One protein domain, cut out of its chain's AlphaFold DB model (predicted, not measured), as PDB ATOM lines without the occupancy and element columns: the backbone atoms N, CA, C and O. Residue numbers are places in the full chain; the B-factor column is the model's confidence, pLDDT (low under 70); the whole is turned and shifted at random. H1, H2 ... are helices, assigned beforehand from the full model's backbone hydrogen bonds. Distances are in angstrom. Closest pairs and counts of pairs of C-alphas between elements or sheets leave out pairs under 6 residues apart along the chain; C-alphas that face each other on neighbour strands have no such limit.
ATOM      1  N   ARG A   2     -43.062  20.140  24.633       59.25
ATOM      2  CA  ARG A   2     -43.605  18.798  24.270       59.25
ATOM      3  C   ARG A   2     -44.447  18.126  25.361       59.25
ATOM      4  O   ARG A   2     -45.502  17.571  25.099       59.25
ATOM      5  N   LEU A   3     -43.973  18.223  26.595       57.25
ATOM      6  CA  LEU A   3     -44.585  17.607  27.769       57.25
ATOM      7  C   LEU A   3     -45.947  18.227  28.117       57.25
ATOM      8  O   LEU A   3     -46.827  17.532  28.589       57.25
ATOM      9  N   SER A   4     -46.115  19.525  27.856       56.66
ATOM     10  CA  SER A   4     -47.383  20.242  28.038       56.66
ATOM     11  C   SER A   4     -48.417  19.837  26.981       56.66
ATOM     12  O   SER A   4     -49.600  19.763  27.266       56.66
ATOM     13  N   HIS A   5     -47.961  19.536  25.761       62.62
ATOM     14  CA  HIS A   5     -48.839  19.207  24.639       62.62
ATOM     15  C   HIS A   5     -49.437  17.793  24.734       62.62
ATOM     16  O   HIS A   5     -50.558  17.581  24.294       62.62
ATOM     17  N   GLY A   6     -48.706  16.829  25.307       61.66
ATOM     18  CA  GLY A   6     -49.219  15.470  25.539       61.66
ATOM     19  C   GLY A   6     -50.106  15.340  26.781       61.66
ATOM     20  O   GLY A   6     -50.918  14.425  26.853       61.66
ATOM     21  N   LEU A   7     -49.959  16.252  27.745       61.59
ATOM     22  CA  LEU A   7     -50.738  16.265  28.987       61.59
ATOM     23  C   LEU A   7     -52.119  16.902  28.779       61.59
ATOM     24  O   LEU A   7     -53.098  16.380  29.294       61.59
ATOM     25  N   HIS A   8     -52.202  17.909  27.903       62.69
ATOM     26  CA  HIS A   8     -53.459  18.514  27.441       62.69
ATOM     27  C   HIS A   8     -54.403  17.483  26.785       62.69
ATOM     28  O   HIS A   8     -55.618  17.561  26.908       62.69
ATOM     29  N   SER A   9     -53.862  16.455  26.118       62.53
ATOM     30  CA  SER A   9     -54.667  15.361  25.540       62.53
ATOM     31  C   SER A   9     -55.140  14.320  26.565       62.53
ATOM     32  O   SER A   9     -55.943  13.457  26.220       62.53
ATOM     33  N   LEU A  10     -54.632  14.371  27.798       64.69
ATOM     34  CA  LEU A  10     -54.948  13.449  28.894       64.69
ATOM     35  C   LEU A  10     -55.620  14.170  30.076       64.69
ATOM     36  O   LEU A  10     -55.657  13.628  31.181       64.69
ATOM     37  N   GLU A  11     -56.144  15.381  29.861       59.31
ATOM     38  CA  GLU A  11     -56.882  16.136  30.875       59.31
ATOM     39  C   GLU A  11     -58.112  15.350  31.348       59.31
ATOM     40  O   GLU A  11     -59.063  15.112  30.604       59.31
ATOM     41  N   LEU A  12     -58.105  14.966  32.625       59.44
ATOM     42  CA  LEU A  12     -59.167  14.212  33.303       59.44
ATOM     43  C   LEU A  12     -60.406  15.074  33.642       59.44
ATOM     44  O   LEU A  12     -61.141  14.772  34.579       59.44
ATOM     45  N   GLY A  13     -60.662  16.136  32.876       50.19
ATOM     46  CA  GLY A  13     -61.739  17.098  33.114       50.19
ATOM     47  C   GLY A  13     -61.215  18.481  33.502       50.19
ATOM     48  O   GLY A  13     -60.240  18.610  34.243       50.19
ATOM     49  N   HIS A  14     -61.877  19.515  32.974       45.47
ATOM     50  CA  HIS A  14     -61.524  20.929  33.135       45.47
ATOM     51  C   HIS A  14     -61.299  21.291  34.617       45.47
ATOM     52  O   HIS A  14     -62.255  21.369  35.388       45.47
ATOM     53  N   GLY A  15     -60.041  21.537  35.004       54.12
ATOM     54  CA  GLY A  15     -59.670  22.084  36.318       54.12
ATOM     55  C   GLY A  15     -58.749  21.217  37.186       54.12
ATOM     56  O   GLY A  15     -58.291  21.695  38.224       54.12
ATOM     57  N   ALA A  16     -58.439  19.978  36.792       56.41
ATOM     58  CA  ALA A  16     -57.484  19.151  37.529       56.41
ATOM     59  C   ALA A  16     -56.032  19.502  37.144       56.41
ATOM     60  O   ALA A  16     -55.703  19.515  35.959       56.41
ATOM     61  N   PRO A  17     -55.132  19.757  38.111       63.22
ATOM     62  CA  PRO A  17     -53.750  20.050  37.782       63.22
ATOM     63  C   PRO A  17     -53.028  18.863  37.127       63.22
ATOM     64  O   PRO A  17     -52.931  17.777  37.700       63.22
ATOM     65  N   ASP A  18     -52.419  19.129  35.973       66.69
ATOM     66  CA  ASP A  18     -51.526  18.278  35.170       66.69
ATOM     67  C   ASP A  18     -50.560  17.364  35.957       66.69
ATOM     68  O   ASP A  18     -50.222  16.255  35.533       66.69
ATOM     69  N   TYR A  19     -50.080  17.817  37.116       68.69
ATOM     70  CA  TYR A  19     -49.130  17.071  37.941       68.69
ATOM     71  C   TYR A  19     -49.765  15.916  38.732       68.69
ATOM     72  O   TYR A  19     -49.042  15.002  39.129       68.69
ATOM     73  N   ILE A  20     -51.087  15.916  38.948       73.31
ATOM     74  CA  ILE A  20     -51.789  14.852  39.687       73.31
ATOM     75  C   ILE A  20     -51.752  13.544  38.895       73.31
ATOM     76  O   ILE A  20     -51.382  12.507  39.440       73.31
ATOM     77  N   LEU A  21     -52.067  13.594  37.598       75.88
ATOM     78  CA  LEU A  21     -52.018  12.420  36.722       75.88
ATOM     79  C   LEU A  21     -50.601  11.837  36.670       75.88
ATOM     80  O   LEU A  21     -50.414  10.625  36.790       75.88
ATOM     81  N   LEU A  22     -49.595  12.708  36.563       74.06
ATOM     82  CA  LEU A  22     -48.196  12.295  36.556       74.06
ATOM     83  C   LEU A  22     -47.796  11.626  37.883       74.06
ATOM     84  O   LEU A  22     -47.099  10.613  37.868       74.06
ATOM     85  N   ALA A  23     -48.282  12.140  39.017       74.88
ATOM     86  CA  ALA A  23     -48.054  11.552  40.336       74.88
ATOM     87  C   ALA A  23     -48.744  10.184  40.506       74.88
ATOM     88  O   ALA A  23     -48.151   9.274  41.085       74.88
ATOM     89  N   ILE A  24     -49.955  10.003  39.967       80.56
ATOM     90  CA  ILE A  24     -50.674   8.717  39.994       80.56
ATOM     91  C   ILE A  24     -49.904   7.655  39.202       80.56
ATOM     92  O   ILE A  24     -49.620   6.577  39.727       80.56
ATOM     93  N   ILE A  25     -49.516   7.971  37.962       79.81
ATOM     94  CA  ILE A  25     -48.739   7.052  37.116       79.81
ATOM     95  C   ILE A  25     -47.394   6.734  37.776       79.81
ATOM     96  O   ILE A  25     -46.971   5.578  37.795       79.81
ATOM     97  N   PHE A  26     -46.744   7.732  38.380       79.00
ATOM     98  CA  PHE A  26     -45.497   7.531  39.108       79.00
ATOM     99  C   PHE A  26     -45.659   6.604  40.321       79.00
ATOM    100  O   PHE A  26     -44.830   5.721  40.532       79.00
ATOM    101  N   SER A  27     -46.742   6.748  41.086       81.31
ATOM    102  CA  SER A  27     -47.047   5.867  42.221       81.31
ATOM    103  C   SER A  27     -47.203   4.411  41.775       81.31
ATOM    104  O   SER A  27     -46.572   3.512  42.333       81.31
ATOM    105  N   ILE A  28     -47.954   4.178  40.693       85.31
ATOM    106  CA  ILE A  28     -48.108   2.844  40.093       85.31
ATOM    107  C   ILE A  28     -46.743   2.299  39.648       85.31
ATOM    108  O   ILE A  28     -46.407   1.148  39.937       85.31
ATOM    109  N   GLN A  29     -45.914   3.134  39.015       84.25
ATOM    110  CA  GLN A  29     -44.568   2.764  38.580       84.25
ATOM    111  C   GLN A  29     -43.673   2.318  39.750       84.25
ATOM    112  O   GLN A  29     -42.917   1.354  39.601       84.25
ATOM    113  N   ILE A  30     -43.776   2.964  40.917       82.25
ATOM    114  CA  ILE A  30     -43.048   2.565  42.133       82.25
ATOM    115  C   ILE A  30     -43.482   1.172  42.597       82.25
ATOM    116  O   ILE A  30     -42.626   0.357  42.945       82.25
ATOM    117  N   VAL A  31     -44.781   0.859  42.570       85.06
ATOM    118  CA  VAL A  31     -45.278  -0.472  42.957       85.06
ATOM    119  C   VAL A  31     -44.691  -1.548  42.044       85.06
ATOM    120  O   VAL A  31     -44.131  -2.528  42.535       85.06
ATOM    121  N   PHE A  32     -44.732  -1.351  40.723       81.12
ATOM    122  CA  PHE A  32     -44.131  -2.292  39.770       81.12
ATOM    123  C   PHE A  32     -42.614  -2.425  39.948       81.12
ATOM    124  O   PHE A  32     -42.081  -3.533  39.853       81.12
ATOM    125  N   PHE A  33     -41.919  -1.327  40.256       79.88
ATOM    126  CA  PHE A  33     -40.492  -1.353  40.561       79.88
ATOM    127  C   PHE A  33     -40.190  -2.185  41.817       79.88
ATOM    128  O   PHE A  33     -39.324  -3.060  41.783       79.88
ATOM    129  N   LEU A  34     -40.931  -1.969  42.908       81.19
ATOM    130  CA  LEU A  34     -40.769  -2.713  44.162       81.19
ATOM    131  C   LEU A  34     -41.096  -4.198  44.000       81.19
ATOM    132  O   LEU A  34     -40.381  -5.046  44.536       81.19
ATOM    133  N   LEU A  35     -42.140  -4.525  43.237       80.69
ATOM    134  CA  LEU A  35     -42.469  -5.908  42.899       80.69
ATOM    135  C   LEU A  35     -41.330  -6.558  42.104       80.69
ATOM    136  O   LEU A  35     -40.847  -7.618  42.500       80.69
ATOM    137  N   GLY A  36     -40.834  -5.895  41.054       72.75
ATOM    138  CA  GLY A  36     -39.689  -6.370  40.272       72.75
ATOM    139  C   GLY A  36     -38.433  -6.577  41.126       72.75
ATOM    140  O   GLY A  36     -37.767  -7.610  41.021       72.75
ATOM    141  N   TRP A  37     -38.149  -5.648  42.042       73.94
ATOM    142  CA  TRP A  37     -37.043  -5.757  42.996       73.94
ATOM    143  C   TRP A  37     -37.217  -6.930  43.970       73.94
ATOM    144  O   TRP A  37     -36.271  -7.677  44.235       73.94
ATOM    145  N   SER A  38     -38.429  -7.126  44.493       79.00
ATOM    146  CA  SER A  38     -38.759  -8.223  45.408       79.00
ATOM    147  C   SER A  38     -38.550  -9.590  44.748       79.00
ATOM    148  O   SER A  38     -37.918 -10.469  45.344       79.00
ATOM    149  N   VAL A  39     -38.977  -9.749  43.489       73.75
ATOM    150  CA  VAL A  39     -38.715 -10.964  42.698       73.75
ATOM    151  C   VAL A  39     -37.210 -11.182  42.524       73.75
ATOM    152  O   VAL A  39     -36.712 -12.278  42.783       73.75
ATOM    153  N   MET A  40     -36.461 -10.131  42.181       68.56
ATOM    154  CA  MET A  40     -35.008 -10.206  41.985       68.56
ATOM    155  C   MET A  40     -34.271 -10.655  43.260       68.56
ATOM    156  O   MET A  40     -33.362 -11.490  43.206       68.56
ATOM    157  N   LYS A  41     -34.697 -10.148  44.426       70.81
ATOM    158  CA  LYS A  41     -34.132 -10.513  45.733       70.81
ATOM    159  C   LYS A  41     -34.452 -11.962  46.114       70.81
ATOM    160  O   LYS A  41     -33.572 -12.653  46.625       70.81
ATOM    161  N   ARG A  42     -35.674 -12.438  45.840       69.06
ATOM    162  CA  ARG A  42     -36.087 -13.827  46.123       69.06
ATOM    163  C   ARG A  42     -35.350 -14.846  45.260       69.06
ATOM    164  O   ARG A  42     -34.910 -15.866  45.774       69.06
ATOM    165  N   MET A  43     -35.152 -14.534  43.986       65.19
ATOM    166  CA  MET A  43     -34.491 -15.422  43.026       65.19
ATOM    167  C   MET A  43     -32.954 -15.398  43.126       65.19
ATOM    168  O   MET A  43     -32.283 -16.011  42.306       65.19
ATOM    169  N   LYS A  44     -32.366 -14.670  44.097       63.34
ATOM    170  CA  LYS A  44     -30.906 -14.463  44.231       63.34
ATOM    171  C   LYS A  44     -30.236 -14.028  42.915       63.34
ATOM    172  O   LYS A  44     -29.058 -14.306  42.687       63.34
ATOM    173  N   TYR A  45     -30.962 -13.273  42.089       63.31
ATOM    174  CA  TYR A  45     -30.553 -12.901  40.733       63.31
ATOM    175  C   TYR A  45     -29.223 -12.145  40.694       63.31
ATOM    176  O   TYR A  45     -28.430 -12.358  39.789       63.31
ATOM    177  N   PHE A  46     -28.933 -11.311  41.699       57.66
ATOM    178  CA  PHE A  46     -27.645 -10.614  41.803       57.66
ATOM    179  C   PHE A  46     -26.456 -11.576  41.914       57.66
ATOM    180  O   PHE A  46     -25.403 -11.305  41.343       57.66
ATOM    181  N   LYS A  47     -26.623 -12.712  42.606       54.56
ATOM    182  CA  LYS A  47     -25.587 -13.749  42.684       54.56
ATOM    183  C   LYS A  47     -25.465 -14.511  41.368       54.56
ATOM    184  O   LYS A  47     -24.344 -14.714  40.932       54.56
ATOM    185  N   ALA A  48     -26.571 -14.857  40.709       58.69
ATOM    186  CA  ALA A  48     -26.541 -15.509  39.393       58.69
ATOM    187  C   ALA A  48     -25.917 -14.603  38.306       58.69
ATOM    188  O   ALA A  48     -25.073 -15.031  37.523       58.69
ATOM    189  N   LEU A  49     -26.230 -13.300  38.334       57.91
ATOM    190  CA  LEU A  49     -25.691 -12.300  37.409       57.91
ATOM    191  C   LEU A  49     -24.174 -12.088  37.573       57.91
ATOM    192  O   LEU A  49     -23.478 -11.826  36.589       57.91
ATOM    193  N   LEU A  50     -23.667 -12.207  38.805       58.38
ATOM    194  CA  LEU A  50     -22.235 -12.171  39.122       58.38
ATOM    195  C   LEU A  50     -21.539 -13.516  38.849       58.38
ATOM    196  O   LEU A  50     -20.408 -13.515  38.378       58.38
ATOM    197  N   ASN A  51     -22.223 -14.641  39.070       56.62
ATOM    198  CA  ASN A  51     -21.663 -15.992  38.945       56.62
ATOM    199  C   ASN A  51     -21.748 -16.590  37.530       56.62
ATOM    200  O   ASN A  51     -21.415 -17.752  37.348       56.62
ATOM    201  N   HIS A  52     -22.140 -15.816  36.512       55.91
ATOM    202  CA  HIS A  52     -22.166 -16.224  35.096       55.91
ATOM    203  C   HIS A  52     -23.129 -17.360  34.711       55.91
ATOM    204  O   HIS A  52     -23.261 -17.626  33.512       55.91
ATOM    205  N   GLU A  53     -23.835 -17.952  35.663       52.53
ATOM    206  CA  GLU A  53     -24.816 -19.011  35.455       52.53
ATOM    207  C   GLU A  53     -26.203 -18.407  35.183       52.53
ATOM    208  O   GLU A  53     -26.625 -17.453  35.831       52.53
ATOM    209  N   GLU A  54     -26.903 -18.973  34.201       51.62
ATOM    210  CA  GLU A  54     -28.332 -18.759  33.929       51.62
ATOM    211  C   GLU A  54     -28.692 -17.526  33.077       51.62
ATOM    212  O   GLU A  54     -29.181 -16.489  33.526       51.62
ATOM    213  N   GLY A  55     -28.515 -17.688  31.761       53.56
ATOM    214  CA  GLY A  55     -29.163 -16.871  30.734       53.56
ATOM    215  C   GLY A  55     -30.654 -17.190  30.627       53.56
ATOM    216  O   GLY A  55     -31.087 -17.763  29.632       53.56
ATOM    217  N   THR A  56     -31.437 -16.841  31.646       54.50
ATOM    218  CA  THR A  56     -32.891 -17.029  31.618       54.50
ATOM    219  C   THR A  56     -33.588 -15.783  31.046       54.50
ATOM    220  O   THR A  56     -33.249 -14.651  31.417       54.50
ATOM    221  N   PRO A  57     -34.587 -15.953  30.154       58.69
ATOM    222  CA  PRO A  57     -35.300 -14.859  29.481       58.69
ATOM    223  C   PRO A  57     -36.043 -13.934  30.454       58.69
ATOM    224  O   PRO A  57     -36.296 -12.770  30.146       58.69
ATOM    225  N   VAL A  58     -36.312 -14.421  31.669       60.75
ATOM    226  CA  VAL A  58     -36.872 -13.634  32.772       60.75
ATOM    227  C   VAL A  58     -35.988 -12.421  33.087       60.75
ATOM    228  O   VAL A  58     -36.523 -11.345  33.322       60.75
ATOM    229  N   THR A  59     -34.657 -12.525  32.976       62.62
ATOM    230  CA  THR A  59     -33.728 -11.394  33.186       62.62
ATOM    231  C   THR A  59     -33.997 -10.220  32.240       62.62
ATOM    232  O   THR A  59     -33.817  -9.065  32.624       62.62
ATOM    233  N   LEU A  60     -34.449 -10.494  31.010       67.88
ATOM    234  CA  LEU A  60     -34.724  -9.459  30.013       67.88
ATOM    235  C   LEU A  60     -35.975  -8.644  30.376       67.88
ATOM    236  O   LEU A  60     -36.022  -7.439  30.138       67.88
ATOM    237  N   ALA A  61     -36.964  -9.276  31.019       67.31
ATOM    238  CA  ALA A  61     -38.189  -8.609  31.459       67.31
ATOM    239  C   ALA A  61     -37.928  -7.556  32.552       67.31
ATOM    240  O   ALA A  61     -38.678  -6.587  32.663       67.31
ATOM    241  N   LEU A  62     -36.835  -7.689  33.316       64.75
ATOM    242  CA  LEU A  62     -36.457  -6.736  34.365       64.75
ATOM    243  C   LEU A  62     -35.822  -5.438  33.825       64.75
ATOM    244  O   LEU A  62     -35.722  -4.464  34.570       64.75
ATOM    245  N   ILE A  63     -35.469  -5.361  32.536       73.12
ATOM    246  CA  ILE A  63     -35.044  -4.099  31.908       73.12
ATOM    247  C   ILE A  63     -36.195  -3.087  31.845       73.12
ATOM    248  O   ILE A  63     -35.975  -1.904  32.105       73.12
ATOM    249  N   CYS A  64     -37.413  -3.539  31.525       74.50
ATOM    250  CA  CYS A  64     -38.590  -2.678  31.379       74.50
ATOM    251  C   CYS A  64     -38.866  -1.816  32.631       74.50
ATOM    252  O   CYS A  64     -38.896  -0.588  32.503       74.50
ATOM    253  N   PRO A  65     -38.972  -2.386  33.850       73.69
ATOM    254  CA  PRO A  65     -39.180  -1.581  35.052       73.69
ATOM    255  C   PRO A  65     -37.982  -0.677  35.381       73.69
ATOM    256  O   PRO A  65     -38.181   0.396  35.946       73.69
ATOM    257  N   GLY A  66     -36.757  -1.061  35.003       74.88
ATOM    258  CA  GLY A  66     -35.561  -0.239  35.208       74.88
ATOM    259  C   GLY A  66     -35.526   1.008  34.319       74.88
ATOM    260  O   GLY A  66     -35.307   2.112  34.814       74.88
ATOM    261  N   VAL A  67     -35.797   0.860  33.019       81.56
ATOM    262  CA  VAL A  67     -35.847   1.993  32.075       81.56
ATOM    263  C   VAL A  67     -37.033   2.906  32.388       81.56
ATOM    264  O   VAL A  67     -36.886   4.127  32.401       81.56
ATOM    265  N   ALA A  68     -38.196   2.330  32.705       78.50
ATOM    266  CA  ALA A  68     -39.381   3.100  33.064       78.50
ATOM    267  C   ALA A  68     -39.168   3.945  34.333       78.50
ATOM    268  O   ALA A  68     -39.583   5.104  34.370       78.50
ATOM    269  N   PHE A  69     -38.462   3.414  35.340       80.50
ATOM    270  CA  PHE A  69     -38.111   4.163  36.549       80.50
ATOM    271  C   PHE A  69     -37.198   5.359  36.252       80.50
ATOM    272  O   PHE A  69     -37.435   6.447  36.772       80.50
ATOM    273  N   VAL A  70     -36.199   5.197  35.378       83.44
ATOM    274  CA  VAL A  70     -35.307   6.303  35.003       83.44
ATOM    275  C   VAL A  70     -36.064   7.403  34.261       83.44
ATOM    276  O   VAL A  70     -35.966   8.580  34.616       83.44
ATOM    277  N   VAL A  71     -36.843   7.033  33.241       81.00
ATOM    278  CA  VAL A  71     -37.593   8.000  32.428       81.00
ATOM    279  C   VAL A  71     -38.600   8.757  33.294       81.00
ATOM    280  O   VAL A  71     -38.662   9.986  33.229       81.00
ATOM    281  N   MET A  72     -39.334   8.052  34.160       76.88
ATOM    282  CA  MET A  72     -40.265   8.702  35.077       76.88
ATOM    283  C   MET A  72     -39.566   9.538  36.150       76.88
ATOM    284  O   MET A  72     -40.045  10.625  36.468       76.88
ATOM    285  N   GLY A  73     -38.407   9.105  36.648       79.81
ATOM    286  CA  GLY A  73     -37.579   9.892  37.561       79.81
ATOM    287  C   GLY A  73     -37.195  11.246  36.964       79.81
ATOM    288  O   GLY A  73     -37.376  12.270  37.619       79.81
ATOM    289  N   HIS A  74     -36.779  11.277  35.692       79.06
ATOM    290  CA  HIS A  74     -36.517  12.529  34.973       79.06
ATOM    291  C   HIS A  74     -37.770  13.400  34.814       79.06
ATOM    292  O   HIS A  74     -37.685  14.621  34.941       79.06
ATOM    293  N   PHE A  75     -38.938  12.802  34.563       76.44
ATOM    294  CA  PHE A  75     -40.204  13.538  34.471       76.44
ATOM    295  C   PHE A  75     -40.597  14.179  35.805       76.44
ATOM    296  O   PHE A  75     -40.913  15.368  35.833       76.44
ATOM    297  N   VAL A  76     -40.528  13.433  36.909       74.06
ATOM    298  CA  VAL A  76     -40.812  13.952  38.256       74.06
ATOM    299  C   VAL A  76     -39.825  15.064  38.615       74.06
ATOM    300  O   VAL A  76     -40.243  16.150  39.016       74.06
ATOM    301  N   LEU A  77     -38.528  14.867  38.365       75.19
ATOM    302  CA  LEU A  77     -37.511  15.899  38.589       75.19
ATOM    303  C   LEU A  77     -37.785  17.192  37.814       75.19
ATOM    304  O   LEU A  77     -37.598  18.278  38.349       75.19
ATOM    305  N   ASN A  78     -38.233  17.104  36.560       70.44
ATOM    306  CA  ASN A  78     -38.427  18.295  35.732       70.44
ATOM    307  C   ASN A  78     -39.803  18.951  35.866       70.44
ATOM    308  O   ASN A  78     -39.924  20.144  35.601       70.44
ATOM    309  N   LYS A  79     -40.852  18.193  36.204       65.81
ATOM    310  CA  LYS A  79     -42.236  18.691  36.240       65.81
ATOM    311  C   LYS A  79     -42.802  18.803  37.641       65.81
ATOM    312  O   LYS A  79     -43.474  19.787  37.909       65.81
ATOM    313  N   VAL A  80     -42.523  17.846  38.520       63.34
ATOM    314  CA  VAL A  80     -43.034  17.867  39.895       63.34
ATOM    315  C   VAL A  80     -42.199  18.849  40.707       63.34
ATOM    316  O   VAL A  80     -42.719  19.854  41.173       63.34
ATOM    317  N   ILE A  81     -40.880  18.681  40.753       61.06
ATOM    318  CA  ILE A  81     -40.009  19.572  41.537       61.06
ATOM    319  C   ILE A  81     -40.054  21.027  41.029       61.06
ATOM    320  O   ILE A  81     -40.109  21.960  41.829       61.06
ATOM    321  N   ALA A  82     -40.128  21.235  39.708       61.81
ATOM    322  CA  ALA A  82     -40.260  22.573  39.128       61.81
ATOM    323  C   ALA A  82     -41.639  23.225  39.349       61.81
ATOM    324  O   ALA A  82     -41.725  24.448  39.266       61.81
ATOM    325  N   ALA A  83     -42.698  22.441  39.582       58.22
ATOM    326  CA  ALA A  83     -44.042  22.954  39.862       58.22
ATOM    327  C   ALA A  83     -44.261  23.241  41.354       58.22
ATOM    328  O   ALA A  83     -44.970  24.185  41.681       58.22
ATOM    329  N   ILE A  84     -43.641  22.462  42.251       57.94
ATOM    330  CA  ILE A  84     -43.776  22.657  43.705       57.94
ATOM    331  C   ILE A  84     -42.805  23.740  44.225       57.94
ATOM    332  O   ILE A  84     -42.946  24.208  45.347       57.94
ATOM    333  N   GLY A  85     -41.797  24.145  43.440       58.84
ATOM    334  CA  GLY A  85     -40.846  25.200  43.824       58.84
ATOM    335  C   GLY A  85     -39.901  24.833  44.980       58.84
ATOM    336  O   GLY A  85     -39.175  25.697  45.458       58.84
ATOM    337  N   ILE A  86     -39.894  23.568  45.421       55.34
ATOM    338  CA  ILE A  86     -39.106  23.080  46.573       55.34
ATOM    339  C   ILE A  86     -37.610  22.949  46.253       55.34
ATOM    340  O   ILE A  86     -36.793  23.124  47.151       55.34
ATOM    341  N   LEU A  87     -37.227  22.677  44.998       56.66
ATOM    342  CA  LEU A  87     -35.832  22.816  44.564       56.66
ATOM    343  C   LEU A  87     -35.764  23.851  43.447       56.66
ATOM    344  O   LEU A  87     -36.448  23.744  42.424       56.66
ATOM    345  N   THR A  88     -34.892  24.834  43.627       56.75
ATOM    346  CA  THR A  88     -34.490  25.742  42.562       56.75
ATOM    347  C   THR A  88     -33.854  24.931  41.432       56.75
ATOM    348  O   THR A  88     -33.025  24.042  41.644       56.75
ATOM    349  N   LYS A  89     -34.272  25.210  40.191       53.88
ATOM    350  CA  LYS A  89     -33.617  24.666  38.993       53.88
ATOM    351  C   LYS A  89     -32.122  24.989  39.114       53.88
ATOM    352  O   LYS A  89     -31.804  26.159  39.291       53.88
ATOM    353  N   PHE A  90     -31.258  23.975  39.005       57.91
ATOM    354  CA  PHE A  90     -29.793  24.040  39.184       57.91
ATOM    355  C   PHE A  90     -29.236  23.969  40.613       57.91
ATOM    356  O   PHE A  90     -28.043  24.207  40.795       57.91
ATOM    357  N   ASP A  91     -30.022  23.573  41.616       68.75
ATOM    358  CA  ASP A  91     -29.423  23.245  42.912       68.75
ATOM    359  C   ASP A  91     -28.501  22.009  42.824       68.75
ATOM    360  O   ASP A  91     -28.690  21.111  41.991       68.75
ATOM    361  N   TYR A  92     -27.504  21.937  43.708       74.31
ATOM    362  CA  TYR A  92     -26.551  20.824  43.771       74.31
ATOM    363  C   TYR A  92     -27.271  19.475  43.934       74.31
ATOM    364  O   TYR A  92     -26.892  18.472  43.322       74.31
ATOM    365  N   THR A  93     -28.376  19.465  44.685       74.31
ATOM    366  CA  THR A  93     -29.237  18.289  44.855       74.31
ATOM    367  C   THR A  93     -29.917  17.851  43.552       74.31
ATOM    368  O   THR A  93     -29.935  16.657  43.252       74.31
ATOM    369  N   TYR A  94     -30.403  18.783  42.722       73.38
ATOM    370  CA  TYR A  94     -30.988  18.473  41.409       73.38
ATOM    371  C   TYR A  94     -29.968  17.789  40.490       73.38
ATOM    372  O   TYR A  94     -30.278  16.792  39.825       73.38
ATOM    373  N   MET A  95     -28.737  18.307  40.473       75.88
ATOM    374  CA  MET A  95     -27.662  17.772  39.642       75.88
ATOM    375  C   MET A  95     -27.210  16.388  40.121       75.88
ATOM    376  O   MET A  95     -27.039  15.492  39.294       75.88
ATOM    377  N   ALA A  96     -27.110  16.175  41.436       82.31
ATOM    378  CA  ALA A  96     -26.774  14.873  42.012       82.31
ATOM    379  C   ALA A  96     -27.812  13.790  41.662       82.31
ATOM    380  O   ALA A  96     -27.438  12.692  41.243       82.31
ATOM    381  N   ILE A  97     -29.113  14.094  41.770       80.56
ATOM    382  CA  ILE A  97     -30.171  13.119  41.458       80.56
ATOM    383  C   ILE A  97     -30.229  12.843  39.947       80.56
ATOM    384  O   ILE A  97     -30.319  11.680  39.548       80.56
ATOM    385  N   SER A  98     -30.117  13.873  39.094       79.94
ATOM    386  CA  SER A  98     -30.037  13.673  37.636       79.94
ATOM    387  C   SER A  98     -28.838  12.815  37.243       79.94
ATOM    388  O   SER A  98     -28.975  11.913  36.421       79.94
ATOM    389  N   PHE A  99     -27.673  13.054  37.847       84.94
ATOM    390  CA  PHE A  99     -26.490  12.243  37.589       84.94
ATOM    391  C   PHE A  99     -26.710  10.782  38.008       84.94
ATOM    392  O   PHE A  99     -26.392   9.871  37.246       84.94
ATOM    393  N   GLY A 100     -27.341  10.546  39.163       85.56
ATOM    394  CA  GLY A 100     -27.719   9.203  39.611       85.56
ATOM    395  C   GLY A 100     -28.659   8.479  38.639       85.56
ATOM    396  O   GLY A 100     -28.440   7.308  38.328       85.56
ATOM    397  N   LEU A 101     -29.664   9.178  38.102       84.81
ATOM    398  CA  LEU A 101     -30.582   8.636  37.091       84.81
ATOM    399  C   LEU A 101     -29.865   8.284  35.782       84.81
ATOM    400  O   LEU A 101     -30.125   7.226  35.209       84.81
ATOM    401  N   ILE A 102     -28.928   9.126  35.344       86.00
ATOM    402  CA  ILE A 102     -28.105   8.872  34.154       86.00
ATOM    403  C   ILE A 102     -27.229   7.635  34.361       86.00
ATOM    404  O   ILE A 102     -27.193   6.757  33.501       86.00
ATOM    405  N   VAL A 103     -26.557   7.516  35.509       86.25
ATOM    406  CA  VAL A 103     -25.752   6.328  35.834       86.25
ATOM    407  C   VAL A 103     -26.624   5.074  35.828       86.25
ATOM    408  O   VAL A 103     -26.242   4.065  35.235       86.25
ATOM    409  N   LEU A 104     -27.820   5.144  36.420       83.88
ATOM    410  CA  LEU A 104     -28.762   4.031  36.413       83.88
ATOM    411  C   LEU A 104     -29.158   3.639  34.981       83.88
ATOM    412  O   LEU A 104     -29.135   2.451  34.675       83.88
ATOM    413  N   GLN A 105     -29.415   4.614  34.099       85.38
ATOM    414  CA  GLN A 105     -29.689   4.392  32.673       85.38
ATOM    415  C   GLN A 105     -28.546   3.662  31.963       85.38
ATOM    416  O   GLN A 105     -28.777   2.750  31.166       85.38
ATOM    417  N   PHE A 106     -27.304   4.067  32.235       86.50
ATOM    418  CA  PHE A 106     -26.127   3.421  31.660       86.50
ATOM    419  C   PHE A 106     -25.998   1.973  32.134       86.50
ATOM    420  O   PHE A 106     -25.686   1.100  31.325       86.50
ATOM    421  N   ILE A 107     -26.288   1.694  33.407       82.56
ATOM    422  CA  ILE A 107     -26.262   0.335  33.957       82.56
ATOM    423  C   ILE A 107     -27.330  -0.539  33.290       82.56
ATOM    424  O   ILE A 107     -27.004  -1.637  32.833       82.56
ATOM    425  N   THR A 108     -28.580  -0.072  33.179       80.94
ATOM    426  CA  THR A 108     -29.646  -0.824  32.489       80.94
ATOM    427  C   THR A 108     -29.329  -1.037  31.013       80.94
ATOM    428  O   THR A 108     -29.515  -2.146  30.512       80.94
ATOM    429  N   GLY A 109     -28.800  -0.025  30.319       83.94
ATOM    430  CA  GLY A 109     -28.390  -0.138  28.917       83.94
ATOM    431  C   GLY A 109     -27.236  -1.122  28.711       83.94
ATOM    432  O   GLY A 109     -27.288  -1.981  27.831       83.94
ATOM    433  N   TRP A 110     -26.212  -1.060  29.563       83.06
ATOM    434  CA  TRP A 110     -25.092  -1.997  29.522       83.06
ATOM    435  C   TRP A 110     -25.535  -3.432  29.823       83.06
ATOM    436  O   TRP A 110     -25.121  -4.368  29.133       83.06
ATOM    437  N   LEU A 111     -26.416  -3.607  30.813       77.31
ATOM    438  CA  LEU A 111     -26.997  -4.899  31.164       77.31
ATOM    439  C   LEU A 111     -27.795  -5.488  29.994       77.31
ATOM    440  O   LEU A 111     -27.621  -6.664  29.677       77.31
ATOM    441  N   LEU A 112     -28.590  -4.666  29.302       81.62
ATOM    442  CA  LEU A 112     -29.320  -5.059  28.097       81.62
ATOM    443  C   LEU A 112     -28.363  -5.557  27.013       81.62
ATOM    444  O   LEU A 112     -28.521  -6.676  26.534       81.62
ATOM    445  N   ILE A 113     -27.328  -4.781  26.670       81.25
ATOM    446  CA  ILE A 113     -26.337  -5.166  25.648       81.25
ATOM    447  C   ILE A 113     -25.607  -6.454  26.050       81.25
ATOM    448  O   ILE A 113     -25.326  -7.315  25.212       81.25
ATOM    449  N   ARG A 114     -25.276  -6.614  27.336       76.50
ATOM    450  CA  ARG A 114     -24.621  -7.821  27.851       76.50
ATOM    451  C   ARG A 114     -25.521  -9.054  27.726       76.50
ATOM    452  O   ARG A 114     -25.027 -10.101  27.311       76.50
ATOM    453  N   LEU A 115     -26.808  -8.934  28.050       74.56
ATOM    454  CA  LEU A 115     -27.779 -10.029  27.960       74.56
ATOM    455  C   LEU A 115     -28.155 -10.351  26.512       74.56
ATOM    456  O   LEU A 115     -28.147 -11.521  26.137       74.56
ATOM    457  N   ALA A 116     -28.377  -9.333  25.680       75.56
ATOM    458  CA  ALA A 116     -28.652  -9.489  24.255       75.56
ATOM    459  C   ALA A 116     -27.517 -10.248  23.553       75.56
ATOM    460  O   ALA A 116     -27.771 -11.212  22.837       75.56
ATOM    461  N   ARG A 117     -26.251  -9.908  23.842       72.75
ATOM    462  CA  ARG A 117     -25.082 -10.630  23.305       72.75
ATOM    463  C   ARG A 117     -24.940 -12.073  23.798       72.75
ATOM    464  O   ARG A 117     -24.228 -12.842  23.153       72.75
ATOM    465  N   LYS A 118     -25.533 -12.433  24.942       69.31
ATOM    466  CA  LYS A 118     -25.563 -13.819  25.442       69.31
ATOM    467  C   LYS A 118     -26.699 -14.620  24.801       69.31
ATOM    468  O   LYS A 118     -26.457 -15.744  24.386       69.31
ATOM    469  N   GLN A 119     -27.898 -14.044  24.701       68.25
ATOM    470  CA  GLN A 119     -29.066 -14.698  24.098       68.25
ATOM    471  C   GLN A 119     -28.887 -14.909  22.587       68.25
ATOM    472  O   GLN A 119     -29.105 -16.013  22.105       68.25
ATOM    473  N   LEU A 120     -28.367 -13.910  21.861       63.34
ATOM    474  CA  LEU A 120     -28.049 -14.026  20.427       63.34
ATOM    475  C   LEU A 120     -26.946 -15.048  20.115       63.34
ATOM    476  O   LEU A 120     -26.780 -15.422  18.966       63.34
ATOM    477  N   ARG A 121     -26.165 -15.476  21.113       60.06
ATOM    478  CA  ARG A 121     -25.107 -16.485  20.942       60.06
ATOM    479  C   ARG A 121     -25.623 -17.922  21.110       60.06
ATOM    480  O   ARG A 121     -24.862 -18.854  20.891       60.06
TER     481      ARG A 121
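AT A GLANCE: This is residues 2 to 121 of the 123 residues of an uncharacterized protein of Desulfobacter sp (UniProt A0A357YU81). What shape appears first? H6 and H5 make a long helical hairpin, and H2 packs on H5 without reaching H6. Short H1 lies near the first residues of H2, while short H3 and H4 lie along the connection from the other end of H2 to H5. What makes it up? The printed part has 120 residues with six named helices, H1 to H6 in order, and no named strand: all helix, loose with a radius of gyration of the C-alphas of 17.6 A, and spanning 53 by 34 by 26 A.

HOW THE PARTS SIT: What touches H6, residues 92 to 119? H5, residues 63 to 84, touches it, opposite ways at a shallow tilt of 16 degrees; their closest C-alphas, Val 70 and Leu 101, are 5.7 A apart. H5 has a kink of 31 degrees near residue 76. Where is H2, residues 18 to 42? It touches H5, opposite ways at a shallow tilt of 34 degrees, only just short of steep; the closest C-alphas, Phe 33 and Pro 65, are 5.7 A apart. H2 and H6 are apart. And the short helices? H1, residues 2 to 8, is close to H2 but not clearly touching, the closest C-alphas being Leu 7 and Asp 18 at 6.6 A. H3, residues 45 to 50, is close to H2 but not clearly touching, with Met 40 and Phe 46 closest at 7.4 A between C-alphas. H4, residues 58 to 61, and H5 meet only through their link. Are the backbones regularly spaced? Every O i to N i+4 pair is within hydrogen-bond range in H1, H3 and H6, as are 20 of 21 in H2 and 16 of 18 in H5; H4 is too short for such a pair.

IN THESE COORDINATES: Where is the longest helix? H6 runs 40.7 A from C-alpha 92 at (-26.551, 20.824, 43.771) to C-alpha 119 at (-29.066, -14.698, 24.098). How long are the others? H2 measures 37.3 A, beginning with C-alpha 18 at (-51.526, 18.278, 35.170), and H5 measures 30.5 A.

THE WHOLE: How far does it reach? The two C-alphas farthest apart, His 14 and Asn 51, are 54.6 A apart. Is it continuous? The printed part has no cut, and no link is long. Where is confidence low? The mean pLDDT of the printed part is 70.1, and residues under 70 include 2 to 19, 42 to 62 and 79 to 91.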